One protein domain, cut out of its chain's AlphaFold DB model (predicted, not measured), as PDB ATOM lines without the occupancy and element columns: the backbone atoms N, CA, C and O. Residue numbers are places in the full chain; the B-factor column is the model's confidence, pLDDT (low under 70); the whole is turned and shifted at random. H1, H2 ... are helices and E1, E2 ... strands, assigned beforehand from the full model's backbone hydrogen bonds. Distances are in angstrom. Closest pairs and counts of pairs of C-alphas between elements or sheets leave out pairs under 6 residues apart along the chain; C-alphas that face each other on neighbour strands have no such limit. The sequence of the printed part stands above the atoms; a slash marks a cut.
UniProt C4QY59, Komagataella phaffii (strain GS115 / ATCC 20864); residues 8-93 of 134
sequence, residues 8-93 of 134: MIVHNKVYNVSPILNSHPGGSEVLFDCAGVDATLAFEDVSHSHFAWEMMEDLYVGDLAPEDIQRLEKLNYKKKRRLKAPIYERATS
ATOM      1  N   MET A   8     -33.535 -22.734  -4.446       95.00
ATOM      2  CA  MET A   8     -34.073 -24.090  -4.438       95.00
ATOM      3  C   MET A   8     -33.366 -24.966  -5.454       95.00
ATOM      4  O   MET A   8     -32.716 -24.476  -6.381       95.00
ATOM      5  N   ILE A   9     -33.503 -26.273  -5.258       96.44
ATOM      6  CA  ILE A   9     -32.951 -27.271  -6.166       96.44
ATOM      7  C   ILE A   9     -34.096 -27.886  -6.966       96.44
ATOM      8  O   ILE A   9     -35.061 -28.372  -6.383       96.44
ATOM      9  N   VAL A  10     -33.974 -27.888  -8.292       95.12
ATOM     10  CA  VAL A  10     -34.890 -28.588  -9.203       95.12
ATOM     11  C   VAL A  10     -34.038 -29.378 -10.193       95.12
ATOM     12  O   VAL A  10     -33.173 -28.813 -10.856       95.12
ATOM     13  N   HIS A  11     -34.220 -30.696 -10.268       94.56
ATOM     14  CA  HIS A  11     -33.421 -31.596 -11.113       94.56
ATOM     15  C   HIS A  11     -31.902 -31.445 -10.941       94.56
ATOM     16  O   HIS A  11     -31.155 -31.383 -11.917       94.56
ATOM     17  N   ASN A  12     -31.432 -31.390  -9.690       95.50
ATOM     18  CA  ASN A  12     -30.017 -31.196  -9.334       95.50
ATOM     19  C   ASN A  12     -29.406 -29.871  -9.837       95.50
ATOM     20  O   ASN A  12     -28.185 -29.716  -9.831       95.50
ATOM     21  N   LYS A  13     -30.239 -28.910 -10.241       96.00
ATOM     22  CA  LYS A  13     -29.845 -27.551 -10.617       96.00
ATOM     23  C   LYS A  13     -30.295 -26.569  -9.549       96.00
ATOM     24  O   LYS A  13     -31.350 -26.757  -8.949       96.00
ATOM     25  N   VAL A  14     -29.487 -25.546  -9.313       96.50
ATOM     26  CA  VAL A  14     -29.725 -24.514  -8.304       96.50
ATOM     27  C   VAL A  14     -30.310 -23.281  -8.979       96.50
ATOM     28  O   VAL A  14     -29.727 -22.754  -9.929       96.50
ATOM     29  N   TYR A  15     -31.437 -22.806  -8.454       96.25
ATOM     30  CA  TYR A  15     -32.139 -21.625  -8.949       96.25
ATOM     31  C   TYR A  15     -32.304 -20.592  -7.843       96.25
ATOM     32  O   TYR A  15     -32.638 -20.942  -6.708       96.25
ATOM     33  N   ASN A  16     -32.112 -19.320  -8.189       95.62
ATOM     34  CA  ASN A  16     -32.420 -18.192  -7.322       95.62
ATOM     35  C   ASN A  16     -33.835 -17.695  -7.630       95.62
ATOM     36  O   ASN A  16     -34.061 -17.029  -8.635       95.62
ATOM     37  N   VAL A  17     -34.785 -17.997  -6.748       94.62
ATOM     38  CA  VAL A  17     -36.201 -17.646  -6.931       94.62
ATOM     39  C   VAL A  17     -36.597 -16.334  -6.262       94.62
ATOM     40  O   VAL A  17     -37.747 -15.916  -6.374       94.62
ATOM     41  N   SER A  18     -35.661 -15.656  -5.594       93.06
ATOM     42  CA  SER A  18     -35.903 -14.358  -4.948       93.06
ATOM     43  C   SER A  18     -36.620 -13.345  -5.868       93.06
ATOM     44  O   SER A  18     -37.563 -12.699  -5.408       93.06
ATOM     45  N   PRO A  19     -36.288 -13.234  -7.178       92.00
ATOM     46  CA  PRO A  19     -36.963 -12.292  -8.077       92.00
ATOM     47  C   PRO A  19     -38.452 -12.579  -8.322       92.00
ATOM     48  O   PRO A  19     -39.201 -11.654  -8.625       92.00
ATOM     49  N   ILE A  20     -38.893 -13.838  -8.201       91.31
ATOM     50  CA  ILE A  20     -40.255 -14.257  -8.572       91.31
ATOM     51  C   ILE A  20     -41.210 -14.388  -7.383       91.31
ATOM     52  O   ILE A  20     -42.369 -14.753  -7.575       91.31
ATOM     53  N   LEU A  21     -40.766 -14.066  -6.164       90.62
ATOM     54  CA  LEU A  21     -41.548 -14.298  -4.944       90.62
ATOM     55  C   LEU A  21     -42.946 -13.683  -4.983       90.62
ATOM     56  O   LEU A  21     -43.913 -14.338  -4.613       90.62
ATOM     57  N   ASN A  22     -43.061 -12.450  -5.477       88.69
ATOM     58  CA  ASN A  22     -44.337 -11.730  -5.527       88.69
ATOM     59  C   ASN A  22     -45.101 -11.929  -6.844       88.69
ATOM     60  O   ASN A  22     -46.253 -11.519  -6.948       88.69
ATOM     61  N   SER A  23     -44.463 -12.511  -7.862       88.94
ATOM     62  CA  SER A  23     -45.041 -12.695  -9.197       88.94
ATOM     63  C   SER A  23     -45.380 -14.151  -9.509       88.94
ATOM     64  O   SER A  23     -45.861 -14.436 -10.604       88.94
ATOM     65  N   HIS A  24     -45.121 -15.076  -8.583       91.31
ATOM     66  CA  HIS A  24     -45.408 -16.491  -8.767       91.31
ATOM     67  C   HIS A  24     -46.929 -16.755  -8.736       91.31
ATOM     68  O   HIS A  24     -47.565 -16.503  -7.710       91.31
ATOM     69  N   PRO A  25     -47.535 -17.298  -9.815       90.81
ATOM     70  CA  PRO A  25     -48.984 -17.524  -9.881       90.81
ATOM     71  C   PRO A  25     -49.534 -18.484  -8.815       90.81
ATOM     72  O   PRO A  25     -50.711 -18.406  -8.478       90.81
ATOM     73  N   GLY A  26     -48.692 -19.379  -8.282       87.81
ATOM     74  CA  GLY A  26     -49.045 -20.305  -7.200       87.81
ATOM     75  C   GLY A  26     -48.957 -19.708  -5.790       87.81
ATOM     76  O   GLY A  26     -49.174 -20.434  -4.823       87.81
ATOM     77  N   GLY A  27     -48.630 -18.417  -5.665       90.69
ATOM     78  CA  GLY A  27     -48.388 -17.746  -4.388       90.69
ATOM     79  C   GLY A  27     -46.924 -17.806  -3.947       90.69
ATOM     80  O   GLY A  27     -46.131 -18.615  -4.434       90.69
ATOM     81  N   SER A  28     -46.554 -16.923  -3.023       90.44
ATOM     82  CA  SER A  28     -45.189 -16.852  -2.476       90.44
ATOM     83  C   SER A  28     -44.935 -17.939  -1.427       90.44
ATOM     84  O   SER A  28     -43.815 -18.411  -1.248       90.44
ATOM     85  N   GLU A  29     -46.001 -18.387  -0.768       90.00
ATOM     86  CA  GLU A  29     -46.014 -19.320   0.355       90.00
ATOM     87  C   GLU A  29     -45.406 -20.669  -0.038       90.00
ATOM     88  O   GLU A  29     -44.565 -21.210   0.675       90.00
ATOM     89  N   VAL A  30     -45.749 -21.163  -1.230       90.94
ATOM     90  CA  VAL A  30     -45.218 -22.433  -1.746       90.94
ATOM     91  C   VAL A  30     -43.719 -22.365  -2.048       90.94
ATOM     92  O   VAL A  30     -43.018 -23.370  -1.919       90.94
ATOM     93  N   LEU A  31     -43.200 -21.182  -2.397       92.12
ATOM     94  CA  LEU A  31     -41.762 -20.973  -2.584       92.12
ATOM     95  C   LEU A  31     -41.038 -20.959  -1.233       92.12
ATOM     96  O   LEU A  31     -39.930 -21.482  -1.139       92.12
ATOM     97  N   PHE A  32     -41.663 -20.412  -0.183       91.94
ATOM     98  CA  PHE A  32     -41.113 -20.436   1.176       91.94
ATOM     99  C   PHE A  32     -41.032 -21.855   1.744       91.94
ATOM    100  O   PHE A  32     -40.015 -22.204   2.346       91.94
ATOM    101  N   ASP A  33     -42.046 -22.687   1.509       90.62
ATOM    102  CA  ASP A  33     -42.045 -24.092   1.938       90.62
ATOM    103  C   ASP A  33     -40.938 -24.914   1.257       90.62
ATOM    104  O   ASP A  33     -40.416 -25.875   1.830       90.62
ATOM    105  N   CYS A  34     -40.554 -24.513   0.042       92.19
ATOM    106  CA  CYS A  34     -39.515 -25.155  -0.759       92.19
ATOM    107  C   CYS A  34     -38.147 -24.452  -0.676       92.19
ATOM    108  O   CYS A  34     -37.210 -24.834  -1.385       92.19
ATOM    109  N   ALA A  35     -38.000 -23.446   0.186       92.31
ATOM    110  CA  ALA A  35     -36.766 -22.683   0.310       92.31
ATOM    111  C   ALA A  35     -35.620 -23.548   0.860       92.31
ATOM    112  O   ALA A  35     -35.737 -24.196   1.901       92.31
ATOM    113  N   GLY A  36     -34.481 -23.538   0.170       91.81
ATOM    114  CA  GLY A  36     -33.260 -24.235   0.572       91.81
ATOM    115  C   GLY A  36     -33.332 -25.761   0.486       91.81
ATOM    116  O   GLY A  36     -32.454 -26.441   1.023       91.81
ATOM    117  N   VAL A  37     -34.360 -26.319  -0.158       92.44
ATOM    118  CA  VAL A  37     -34.539 -27.767  -0.316       92.44
ATOM    119  C   VAL A  37     -34.699 -28.165  -1.785       92.44
ATOM    120  O   VAL A  37     -34.786 -27.330  -2.683       92.44
ATOM    121  N   ASP A  38     -34.693 -29.476  -2.020       94.56
ATOM    122  CA  ASP A  38     -35.029 -30.068  -3.312       94.56
ATOM    123  C   ASP A  38     -36.540 -29.980  -3.550       94.56
ATOM    124  O   ASP A  38     -37.333 -30.701  -2.937       94.56
ATOM    125  N   ALA A  39     -36.911 -29.055  -4.431       94.75
ATOM    126  CA  ALA A  39     -38.267 -28.734  -4.836       94.75
ATOM    127  C   ALA A  39     -38.700 -29.506  -6.092       94.75
ATOM    128  O   ALA A  39     -39.809 -29.286  -6.570       94.75
ATOM    129  N   THR A  40     -37.873 -30.424  -6.618       93.75
ATOM    130  CA  THR A  40     -38.155 -31.161  -7.866       93.75
ATOM    131  C   THR A  40     -39.547 -31.787  -7.857       93.75
ATOM    132  O   THR A  40     -40.331 -31.568  -8.772       93.75
ATOM    133  N   LEU A  41     -39.897 -32.495  -6.780       91.19
ATOM    134  CA  LEU A  41     -41.207 -33.141  -6.669       91.19
ATOM    135  C   LEU A  41     -42.355 -32.129  -6.621       91.19
ATOM    136  O   LEU A  41     -43.374 -32.344  -7.263       91.19
ATOM    137  N   ALA A  42     -42.195 -31.034  -5.873       91.38
ATOM    138  CA  ALA A  42     -43.219 -29.995  -5.777       91.38
ATOM    139  C   ALA A  42     -43.431 -29.295  -7.129       91.38
ATOM    140  O   ALA A  42     -44.553 -28.949  -7.486       91.38
ATOM    141  N   PHE A  43     -42.356 -29.125  -7.897       92.50
ATOM    142  CA  PHE A  43     -42.399 -28.528  -9.222       92.50
ATOM    143  C   PHE A  43     -43.057 -29.451 -10.263       92.50
ATOM    144  O   PHE A  43     -43.893 -28.996 -11.047       92.50
ATOM    145  N   GLU A  44     -42.720 -30.743 -10.262       91.38
ATOM    146  CA  GLU A  44     -43.280 -31.735 -11.191       91.38
ATOM    147  C   GLU A  44     -44.760 -32.043 -10.921       91.38
ATOM    148  O   GLU A  44     -45.534 -32.183 -11.867       91.38
ATOM    149  N   ASP A  45     -45.175 -32.110  -9.651       91.38
ATOM    150  CA  ASP A  45     -46.547 -32.478  -9.260       91.38
ATOM    151  C   ASP A  45     -47.592 -31.478  -9.785       91.38
ATOM    152  O   ASP A  45     -48.704 -31.845 -10.161       91.38
ATOM    153  N   VAL A  46     -47.203 -30.206  -9.902       88.44
ATOM    154  CA  VAL A  46     -48.050 -29.133 -10.441       88.44
ATOM    155  C   VAL A  46     -48.085 -29.135 -11.977       88.44
ATOM    156  O   VAL A  46     -48.972 -28.523 -12.568       88.44
ATOM    157  N   SER A  47     -47.173 -29.857 -12.641       87.62
ATOM    158  CA  SER A  47     -47.074 -29.919 -14.109       87.62
ATOM    159  C   SER A  47     -47.020 -28.526 -14.757       87.62
ATOM    160  O   SER A  47     -47.867 -28.160 -15.574       87.62
ATOM    161  N   HIS A  48     -46.015 -27.734 -14.372       90.88
ATOM    162  CA  HIS A  48     -45.779 -26.392 -14.905       90.88
ATOM    163  C   HIS A  48     -45.714 -26.363 -16.446       90.88
ATOM    164  O   HIS A  48     -45.236 -27.299 -17.093       90.88
ATOM    165  N   SER A  49     -46.191 -25.267 -17.044       92.38
ATOM    166  CA  SER A  49     -46.202 -25.076 -18.498       92.38
ATOM    167  C   SER A  49     -44.788 -24.926 -19.072       92.38
ATOM    168  O   SER A  49     -43.855 -24.562 -18.362       92.38
ATOM    169  N   HIS A  50     -44.626 -25.131 -20.384       90.94
ATOM    170  CA  HIS A  50     -43.333 -24.943 -21.061       90.94
ATOM    171  C   HIS A  50     -42.746 -23.538 -20.840       90.94
ATOM    172  O   HIS A  50     -41.549 -23.388 -20.640       90.94
ATOM    173  N   PHE A  51     -43.589 -22.505 -20.819       89.12
ATOM    174  CA  PHE A  51     -43.132 -21.137 -20.572       89.12
ATOM    175  C   PHE A  51     -42.517 -20.969 -19.174       89.12
ATOM    176  O   PHE A  51     -41.542 -20.246 -19.007       89.12
ATOM    177  N   ALA A  52     -43.038 -21.674 -18.165       90.88
ATOM    178  CA  ALA A  52     -42.453 -21.643 -16.828       90.88
ATOM    179  C   ALA A  52     -41.054 -22.280 -16.800       90.88
ATOM    180  O   ALA A  52     -40.194 -21.805 -16.066       90.88
ATOM    181  N   TRP A  53     -40.810 -23.307 -17.622       90.75
ATOM    182  CA  TRP A  53     -39.476 -23.892 -17.788       90.75
ATOM    183  C   TRP A  53     -38.493 -22.908 -18.421       90.75
ATOM    184  O   TRP A  53     -37.381 -22.782 -17.919       90.75
ATOM    185  N   GLU A  54     -38.914 -22.175 -19.454       92.88
ATOM    186  CA  GLU A  54     -38.093 -21.124 -20.074       92.88
ATOM    187  C   GLU A  54     -37.750 -20.023 -19.063       92.88
ATOM    188  O   GLU A  54     -36.596 -19.627 -18.942       92.88
ATOM    189  N   MET A  55     -38.719 -19.591 -18.251       91.44
ATOM    190  CA  MET A  55     -38.469 -18.607 -17.191       91.44
ATOM    191  C   MET A  55     -37.470 -19.090 -16.130       91.44
ATOM    192  O   MET A  55     -36.812 -18.264 -15.501       91.44
ATOM    193  N   MET A  56     -37.343 -20.402 -15.893       92.31
ATOM    194  CA  MET A  56     -36.343 -20.906 -14.946       92.31
ATOM    195  C   MET A  56     -34.913 -20.728 -15.455       92.31
ATOM    196  O   MET A  56     -34.000 -20.668 -14.633       92.31
ATOM    197  N   GLU A  57     -34.702 -20.642 -16.770       93.25
ATOM    198  CA  GLU A  57     -33.369 -20.434 -17.342       93.25
ATOM    199  C   GLU A  57     -32.766 -19.107 -16.859       93.25
ATOM    200  O   GLU A  57     -31.593 -19.066 -16.495       93.25
ATOM    201  N   ASP A  58     -33.587 -18.061 -16.729       93.25
ATOM    202  CA  ASP A  58     -33.172 -16.752 -16.204       93.25
ATOM    203  C   ASP A  58     -32.839 -16.781 -14.700       93.25
ATOM    204  O   ASP A  58     -32.095 -15.937 -14.197       93.25
ATOM    205  N   LEU A  59     -33.391 -17.750 -13.964       94.81
ATOM    206  CA  LEU A  59     -33.180 -17.923 -12.521       94.81
ATOM    207  C   LEU A  59     -32.034 -18.891 -12.206       94.81
ATOM    208  O   LEU A  59     -31.702 -19.097 -11.034       94.81
ATOM    209  N   TYR A  60     -31.459 -19.522 -13.228       96.38
ATOM    210  CA  TYR A  60     -30.435 -20.541 -13.078       96.38
ATOM    211  C   TYR A  60     -29.130 -19.949 -12.537       96.38
ATOM    212  O   TYR A  60     -28.571 -19.000 -13.083       96.38
ATOM    213  N   VAL A  61     -28.621 -20.548 -11.462       96.31
ATOM    214  CA  VAL A  61     -27.354 -20.148 -10.831       96.31
ATOM    215  C   VAL A  61     -26.235 -21.111 -11.213       96.31
ATOM    216  O   VAL A  61     -25.116 -20.684 -11.497       96.31
ATOM    217  N   GLY A  62     -26.517 -22.415 -11.209       96.50
ATOM    218  CA  GLY A  62     -25.508 -23.434 -11.473       96.50
ATOM    219  C   GLY A  62     -25.978 -24.856 -11.190       96.50
ATOM    220  O   GLY A  62     -27.094 -25.096 -10.726       96.50
ATOM    221  N   ASP A  63     -25.092 -25.809 -11.458       96.25
ATOM    222  CA  ASP A  63     -25.316 -27.218 -11.162       96.25
ATOM    223  C   ASP A  63     -24.885 -27.544  -9.729       96.25
ATOM    224  O   ASP A  63     -23.911 -26.994  -9.203       96.25
ATOM    225  N   LEU A  64     -25.605 -28.466  -9.093       94.06
ATOM    226  CA  LEU A  64     -25.223 -28.974  -7.785       94.06
ATOM    227  C   LEU A  64     -23.955 -29.836  -7.899       94.06
ATOM    228  O   LEU A  64     -23.803 -30.622  -8.838       94.06
ATOM    229  N   ALA A  65     -23.056 -29.729  -6.919       94.56
ATOM    230  CA  ALA A  65     -21.832 -30.520  -6.905       94.56
ATOM    231  C   ALA A  65     -22.142 -32.034  -6.852       94.56
ATOM    232  O   ALA A  65     -23.066 -32.448  -6.137       94.56
ATOM    233  N   PRO A  66     -21.370 -32.895  -7.546       93.50
ATOM    234  CA  PRO A  66     -21.585 -34.345  -7.530       93.50
ATOM    235  C   PRO A  66     -21.605 -34.947  -6.119       93.50
ATOM    236  O   PRO A  66     -22.365 -35.877  -5.835       93.50
ATOM    237  N   GLU A  67     -20.787 -34.409  -5.217       95.12
ATOM    238  CA  GLU A  67     -20.714 -34.817  -3.817       95.12
ATOM    239  C   GLU A  67     -22.029 -34.531  -3.079       95.12
ATOM    240  O   GLU A  67     -22.494 -35.354  -2.281       95.12
ATOM    241  N   ASP A  68     -22.652 -33.392  -3.376       93.31
ATOM    242  CA  ASP A  68     -23.915 -32.972  -2.782       93.31
ATOM    243  C   ASP A  68     -25.096 -33.759  -3.351       93.31
ATOM    244  O   ASP A  68     -25.966 -34.169  -2.582       93.31
ATOM    245  N   ILE A  69     -25.087 -34.090  -4.646       93.25
ATOM    246  CA  ILE A  69     -26.076 -35.001  -5.250       93.25
ATOM    247  C   ILE A  69     -26.048 -36.351  -4.522       93.25
ATOM    248  O   ILE A  69     -27.066 -36.808  -3.997       93.25
ATOM    249  N   GLN A  70     -24.864 -36.958  -4.379       93.88
ATOM    250  CA  GLN A  70     -24.714 -38.221  -3.647       93.88
ATOM    251  C   GLN A  70     -25.164 -38.101  -2.186       93.88
ATOM    252  O   GLN A  70     -25.699 -39.050  -1.598       93.88
ATOM    253  N   ARG A  71     -24.920 -36.949  -1.554       92.31
ATOM    254  CA  ARG A  71     -25.358 -36.681  -0.184       92.31
ATOM    255  C   ARG A  71     -26.882 -36.614  -0.095       92.31
ATOM    256  O   ARG A  71     -27.442 -37.253   0.800       92.31
ATOM    257  N   LEU A  72     -27.543 -35.899  -1.003       89.25
ATOM    258  CA  LEU A  72     -29.003 -35.802  -1.072       89.25
ATOM    259  C   LEU A  72     -29.645 -37.171  -1.308       89.25
ATOM    260  O   LEU A  72     -30.572 -37.544  -0.587       89.25
ATOM    261  N   GLU A  73     -29.101 -37.980  -2.216       90.38
ATOM    262  CA  GLU A  73     -29.574 -39.347  -2.462       90.38
ATOM    263  C   GLU A  73     -29.483 -40.227  -1.208       90.38
ATOM    264  O   GLU A  73     -30.454 -40.894  -0.827       90.38
ATOM    265  N   LYS A  74     -28.345 -40.190  -0.500       91.75
ATOM    266  CA  LYS A  74     -28.151 -40.922   0.765       91.75
ATOM    267  C   LYS A  74     -29.129 -40.455   1.845       91.75
ATOM    268  O   LYS A  74     -29.681 -41.283   2.580       91.75
ATOM    269  N   LEU A  75     -29.357 -39.144   1.953       88.56
ATOM    270  CA  LEU A  75     -30.324 -38.567   2.890       88.56
ATOM    271  C   LEU A  75     -31.752 -39.012   2.556       88.56
ATOM    272  O   LEU A  75     -32.468 -39.462   3.454       88.56
ATOM    273  N   ASN A  76     -32.134 -38.986   1.280       85.81
ATOM    274  CA  ASN A  76     -33.438 -39.434   0.801       85.81
ATOM    275  C   ASN A  76     -33.653 -40.935   1.041       85.81
ATOM    276  O   ASN A  76     -34.707 -41.331   1.550       85.81
ATOM    277  N   TYR A  77     -32.647 -41.777   0.782       85.44
ATOM    278  CA  TYR A  77     -32.686 -43.205   1.116       85.44
ATOM    279  C   TYR A  77     -32.892 -43.432   2.622       85.44
ATOM    280  O   TYR A  77     -33.792 -44.174   3.036       85.44
ATOM    281  N   LYS A  78     -32.115 -42.745   3.473       85.44
ATOM    282  CA  LYS A  78     -32.232 -42.841   4.937       85.44
ATOM    283  C   LYS A  78     -33.593 -42.346   5.433       85.44
ATOM    284  O   LYS A  78     -34.158 -42.978   6.327       85.44
ATOM    285  N   LYS A  79     -34.132 -41.262   4.859       83.31
ATOM    286  CA  LYS A  79     -35.465 -40.712   5.165       83.31
ATOM    287  C   LYS A  79     -36.563 -41.708   4.795       83.31
ATOM    288  O   LYS A  79     -37.368 -42.028   5.660       83.31
ATOM    289  N   LYS A  80     -36.539 -42.293   3.590       79.75
ATOM    290  CA  LYS A  80     -37.479 -43.359   3.176       79.75
ATOM    291  C   LYS A  80     -37.412 -44.573   4.107       79.75
ATOM    292  O   LYS A  80     -38.447 -45.092   4.503       79.75
ATOM    293  N   ARG A  81     -36.213 -45.005   4.515       83.31
ATOM    294  CA  ARG A  81     -36.050 -46.127   5.457       83.31
ATOM    295  C   ARG A  81     -36.572 -45.796   6.859       83.31
ATOM    296  O   ARG A  81     -37.201 -46.640   7.486       83.31
ATOM    297  N   ARG A  82     -36.343 -44.568   7.334       79.25
ATOM    298  CA  ARG A  82     -36.862 -44.064   8.617       79.25
ATOM    299  C   ARG A  82     -38.374 -43.879   8.620       79.25
ATOM    300  O   ARG A  82     -38.971 -44.190   9.632       79.25
ATOM    301  N   LEU A  83     -38.957 -43.398   7.521       76.31
ATOM    302  CA  LEU A  83     -40.407 -43.300   7.325       76.31
ATOM    303  C   LEU A  83     -41.050 -44.682   7.172       76.31
ATOM    304  O   LEU A  83     -42.213 -44.837   7.495       76.31
ATOM    305  N   LYS A  84     -40.315 -45.690   6.685       60.56
ATOM    306  CA  LYS A  84     -40.780 -47.084   6.688       60.56
ATOM    307  C   LYS A  84     -40.701 -47.722   8.081       60.56
ATOM    308  O   LYS A  84     -41.590 -48.483   8.431       60.56
ATOM    309  N   ALA A  85     -39.716 -47.392   8.912       61.44
ATOM    310  CA  ALA A  85     -39.814 -47.637  10.357       61.44
ATOM    311  C   ALA A  85     -40.850 -46.670  10.978       61.44
ATOM    312  O   ALA A  85     -41.231 -45.689  10.345       61.44
ATOM    313  N   PRO A  86     -41.292 -46.827  12.228       56.53
ATOM    314  CA  PRO A  86     -42.444 -47.622  12.695       56.53
ATOM    315  C   PRO A  86     -43.793 -47.460  11.936       56.53
ATOM    316  O   PRO A  86     -44.817 -47.951  12.406       56.53
ATOM    317  N   ILE A  87     -43.861 -46.795  10.774       53.94
ATOM    318  CA  ILE A  87     -45.099 -46.749   9.968       53.94
ATOM    319  C   ILE A  87     -45.397 -48.122   9.345       53.94
ATOM    320  O   ILE A  87     -46.566 -48.473   9.228       53.94
ATOM    321  N   TYR A  88     -44.386 -48.946   9.040       46.59
ATOM    322  CA  TYR A  88     -44.602 -50.354   8.682       46.59
ATOM    323  C   TYR A  88     -45.263 -51.124   9.837       46.59
ATOM    324  O   TYR A  88     -46.196 -51.860   9.582       46.59
ATOM    325  N   GLU A  89     -44.927 -50.848  11.101       50.03
ATOM    326  CA  GLU A  89     -45.582 -51.467  12.273       50.03
ATOM    327  C   GLU A  89     -47.079 -51.108  12.394       50.03
ATOM    328  O   GLU A  89     -47.877 -51.900  12.887       50.03
ATOM    329  N   ARG A  90     -47.478 -49.906  11.945       54.06
ATOM    330  CA  ARG A  90     -48.858 -49.397  12.068       54.06
ATOM    331  C   ARG A  90     -49.705 -49.584  10.804       54.06
ATOM    332  O   ARG A  90     -50.918 -49.691  10.909       54.06
ATOM    333  N   ALA A  91     -49.098 -49.598   9.618       46.47
ATOM    334  CA  ALA A  91     -49.804 -49.690   8.338       46.47
ATOM    335  C   ALA A  91     -49.781 -51.100   7.722       46.47
ATOM    336  O   ALA A  91     -50.534 -51.351   6.780       46.47
ATOM    337  N   THR A  92     -48.982 -52.042   8.251       42.22
ATOM    338  CA  THR A  92     -49.133 -53.470   7.910       42.22
ATOM    339  C   THR A  92     -50.165 -54.197   8.753       42.22
ATOM    340  O   THR A  92     -50.378 -55.381   8.512       42.22
ATOM    341  N   SER A  93     -50.911 -53.520   9.630       44.97
ATOM    342  CA  SER A  93     -52.186 -54.060  10.109       44.97
ATOM    343  C   SER A  93     -53.275 -53.933   9.025       44.97
ATOM    344  O   SER A  93     -54.331 -53.339   9.233       44.97
TER     345      SER A  93
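Overview. This is residues 8 to 93 of the 134 residues of a protein of Komagataella phaffii (strain GS115 / ATCC 20864) (UniProt C4QY59). A small body made of the three-stranded sheet E1 E2 E3, the short helices H1 and H2, part of H3 and the long loop of residues 17 to 28 has one long helical arm: residues 73 to 93, of which 73 to 84 belong to H4 and 87 to 91 to H5, stick out from it. The hairpin E1 and E2 lies in the body, with E3 beside E2, while H2 and H3 only graze the sheet with a few residues each. The printed part has 86 residues with five named helices and three named strands, in the order E1 E2 H1 H2 H3 E3 H4 H5; the sheet runs E1 E2 E3, antiparallel throughout, and the class is mostly helix. The whole is loose, with a radius of gyration of the C-alphas of 15.8 A, and elongated, spanning 47 by 30 by 21 A.

Along the chain. E1 is residues 8 to 10, 6.6 A long, with C-alpha 8 at (-34.073, -24.090, -4.438). E2 is residues 13 to 16, 10.3 A. H1 is residues 29 to 33, 6.4 A, and H2 is residues 40 to 45, 8.6 A. H3, residues 50 to 59, measures 15.0 A, and E3, residues 60 to 63, 8.6 A. H4, residues 66 to 84, is the longest helix at 27.1 A and begins at C-alpha 66, (-21.585, -34.345, -7.530). H5, residues 87 to 91, is 5.8 A long and ends at C-alpha 91, (-49.804, -49.690, 8.338).

Arrangement. E1 and E2 form a hairpin, antiparallel at 142 degrees, with N 10 and O 13 at 2.9 A and N 8 and O 15 at 3.0 A, within hydrogen-bond range. E2 and E3 are antiparallel at 151 degrees, with N 14 and O 62 at 2.8 A. E1 and E3 are the edge strands. H2 only grazes the sheet with residues 40 to 44; the closest C-alphas of E1 and H2 are those of Val 10 and Thr 40, 4.4 A apart. H3 only grazes it with residues 56 to 59; the closest C-alphas of E2 and H3 are those of Tyr 15 and Leu 59, 5.2 A apart. H1, H4 and H5 are not on the sheet. H4 and H5 meet only through their link. Every O i to N i+4 pair is within hydrogen-bond range in H1, H2, H4 and H5, and 3 of 6 are in H3.

Size, cuts and confidence. The C-alphas farthest apart are those of Asp 58 and Ser 93, 49.5 A. Residues 47 to 54, of which 50 to 54 belong to H3, also stand free. The link from E2 to H1, residues 17 to 28, is long. The printed part has no cut. The mean pLDDT of the printed part is 86.8, and residues 84 to 93 are under 70.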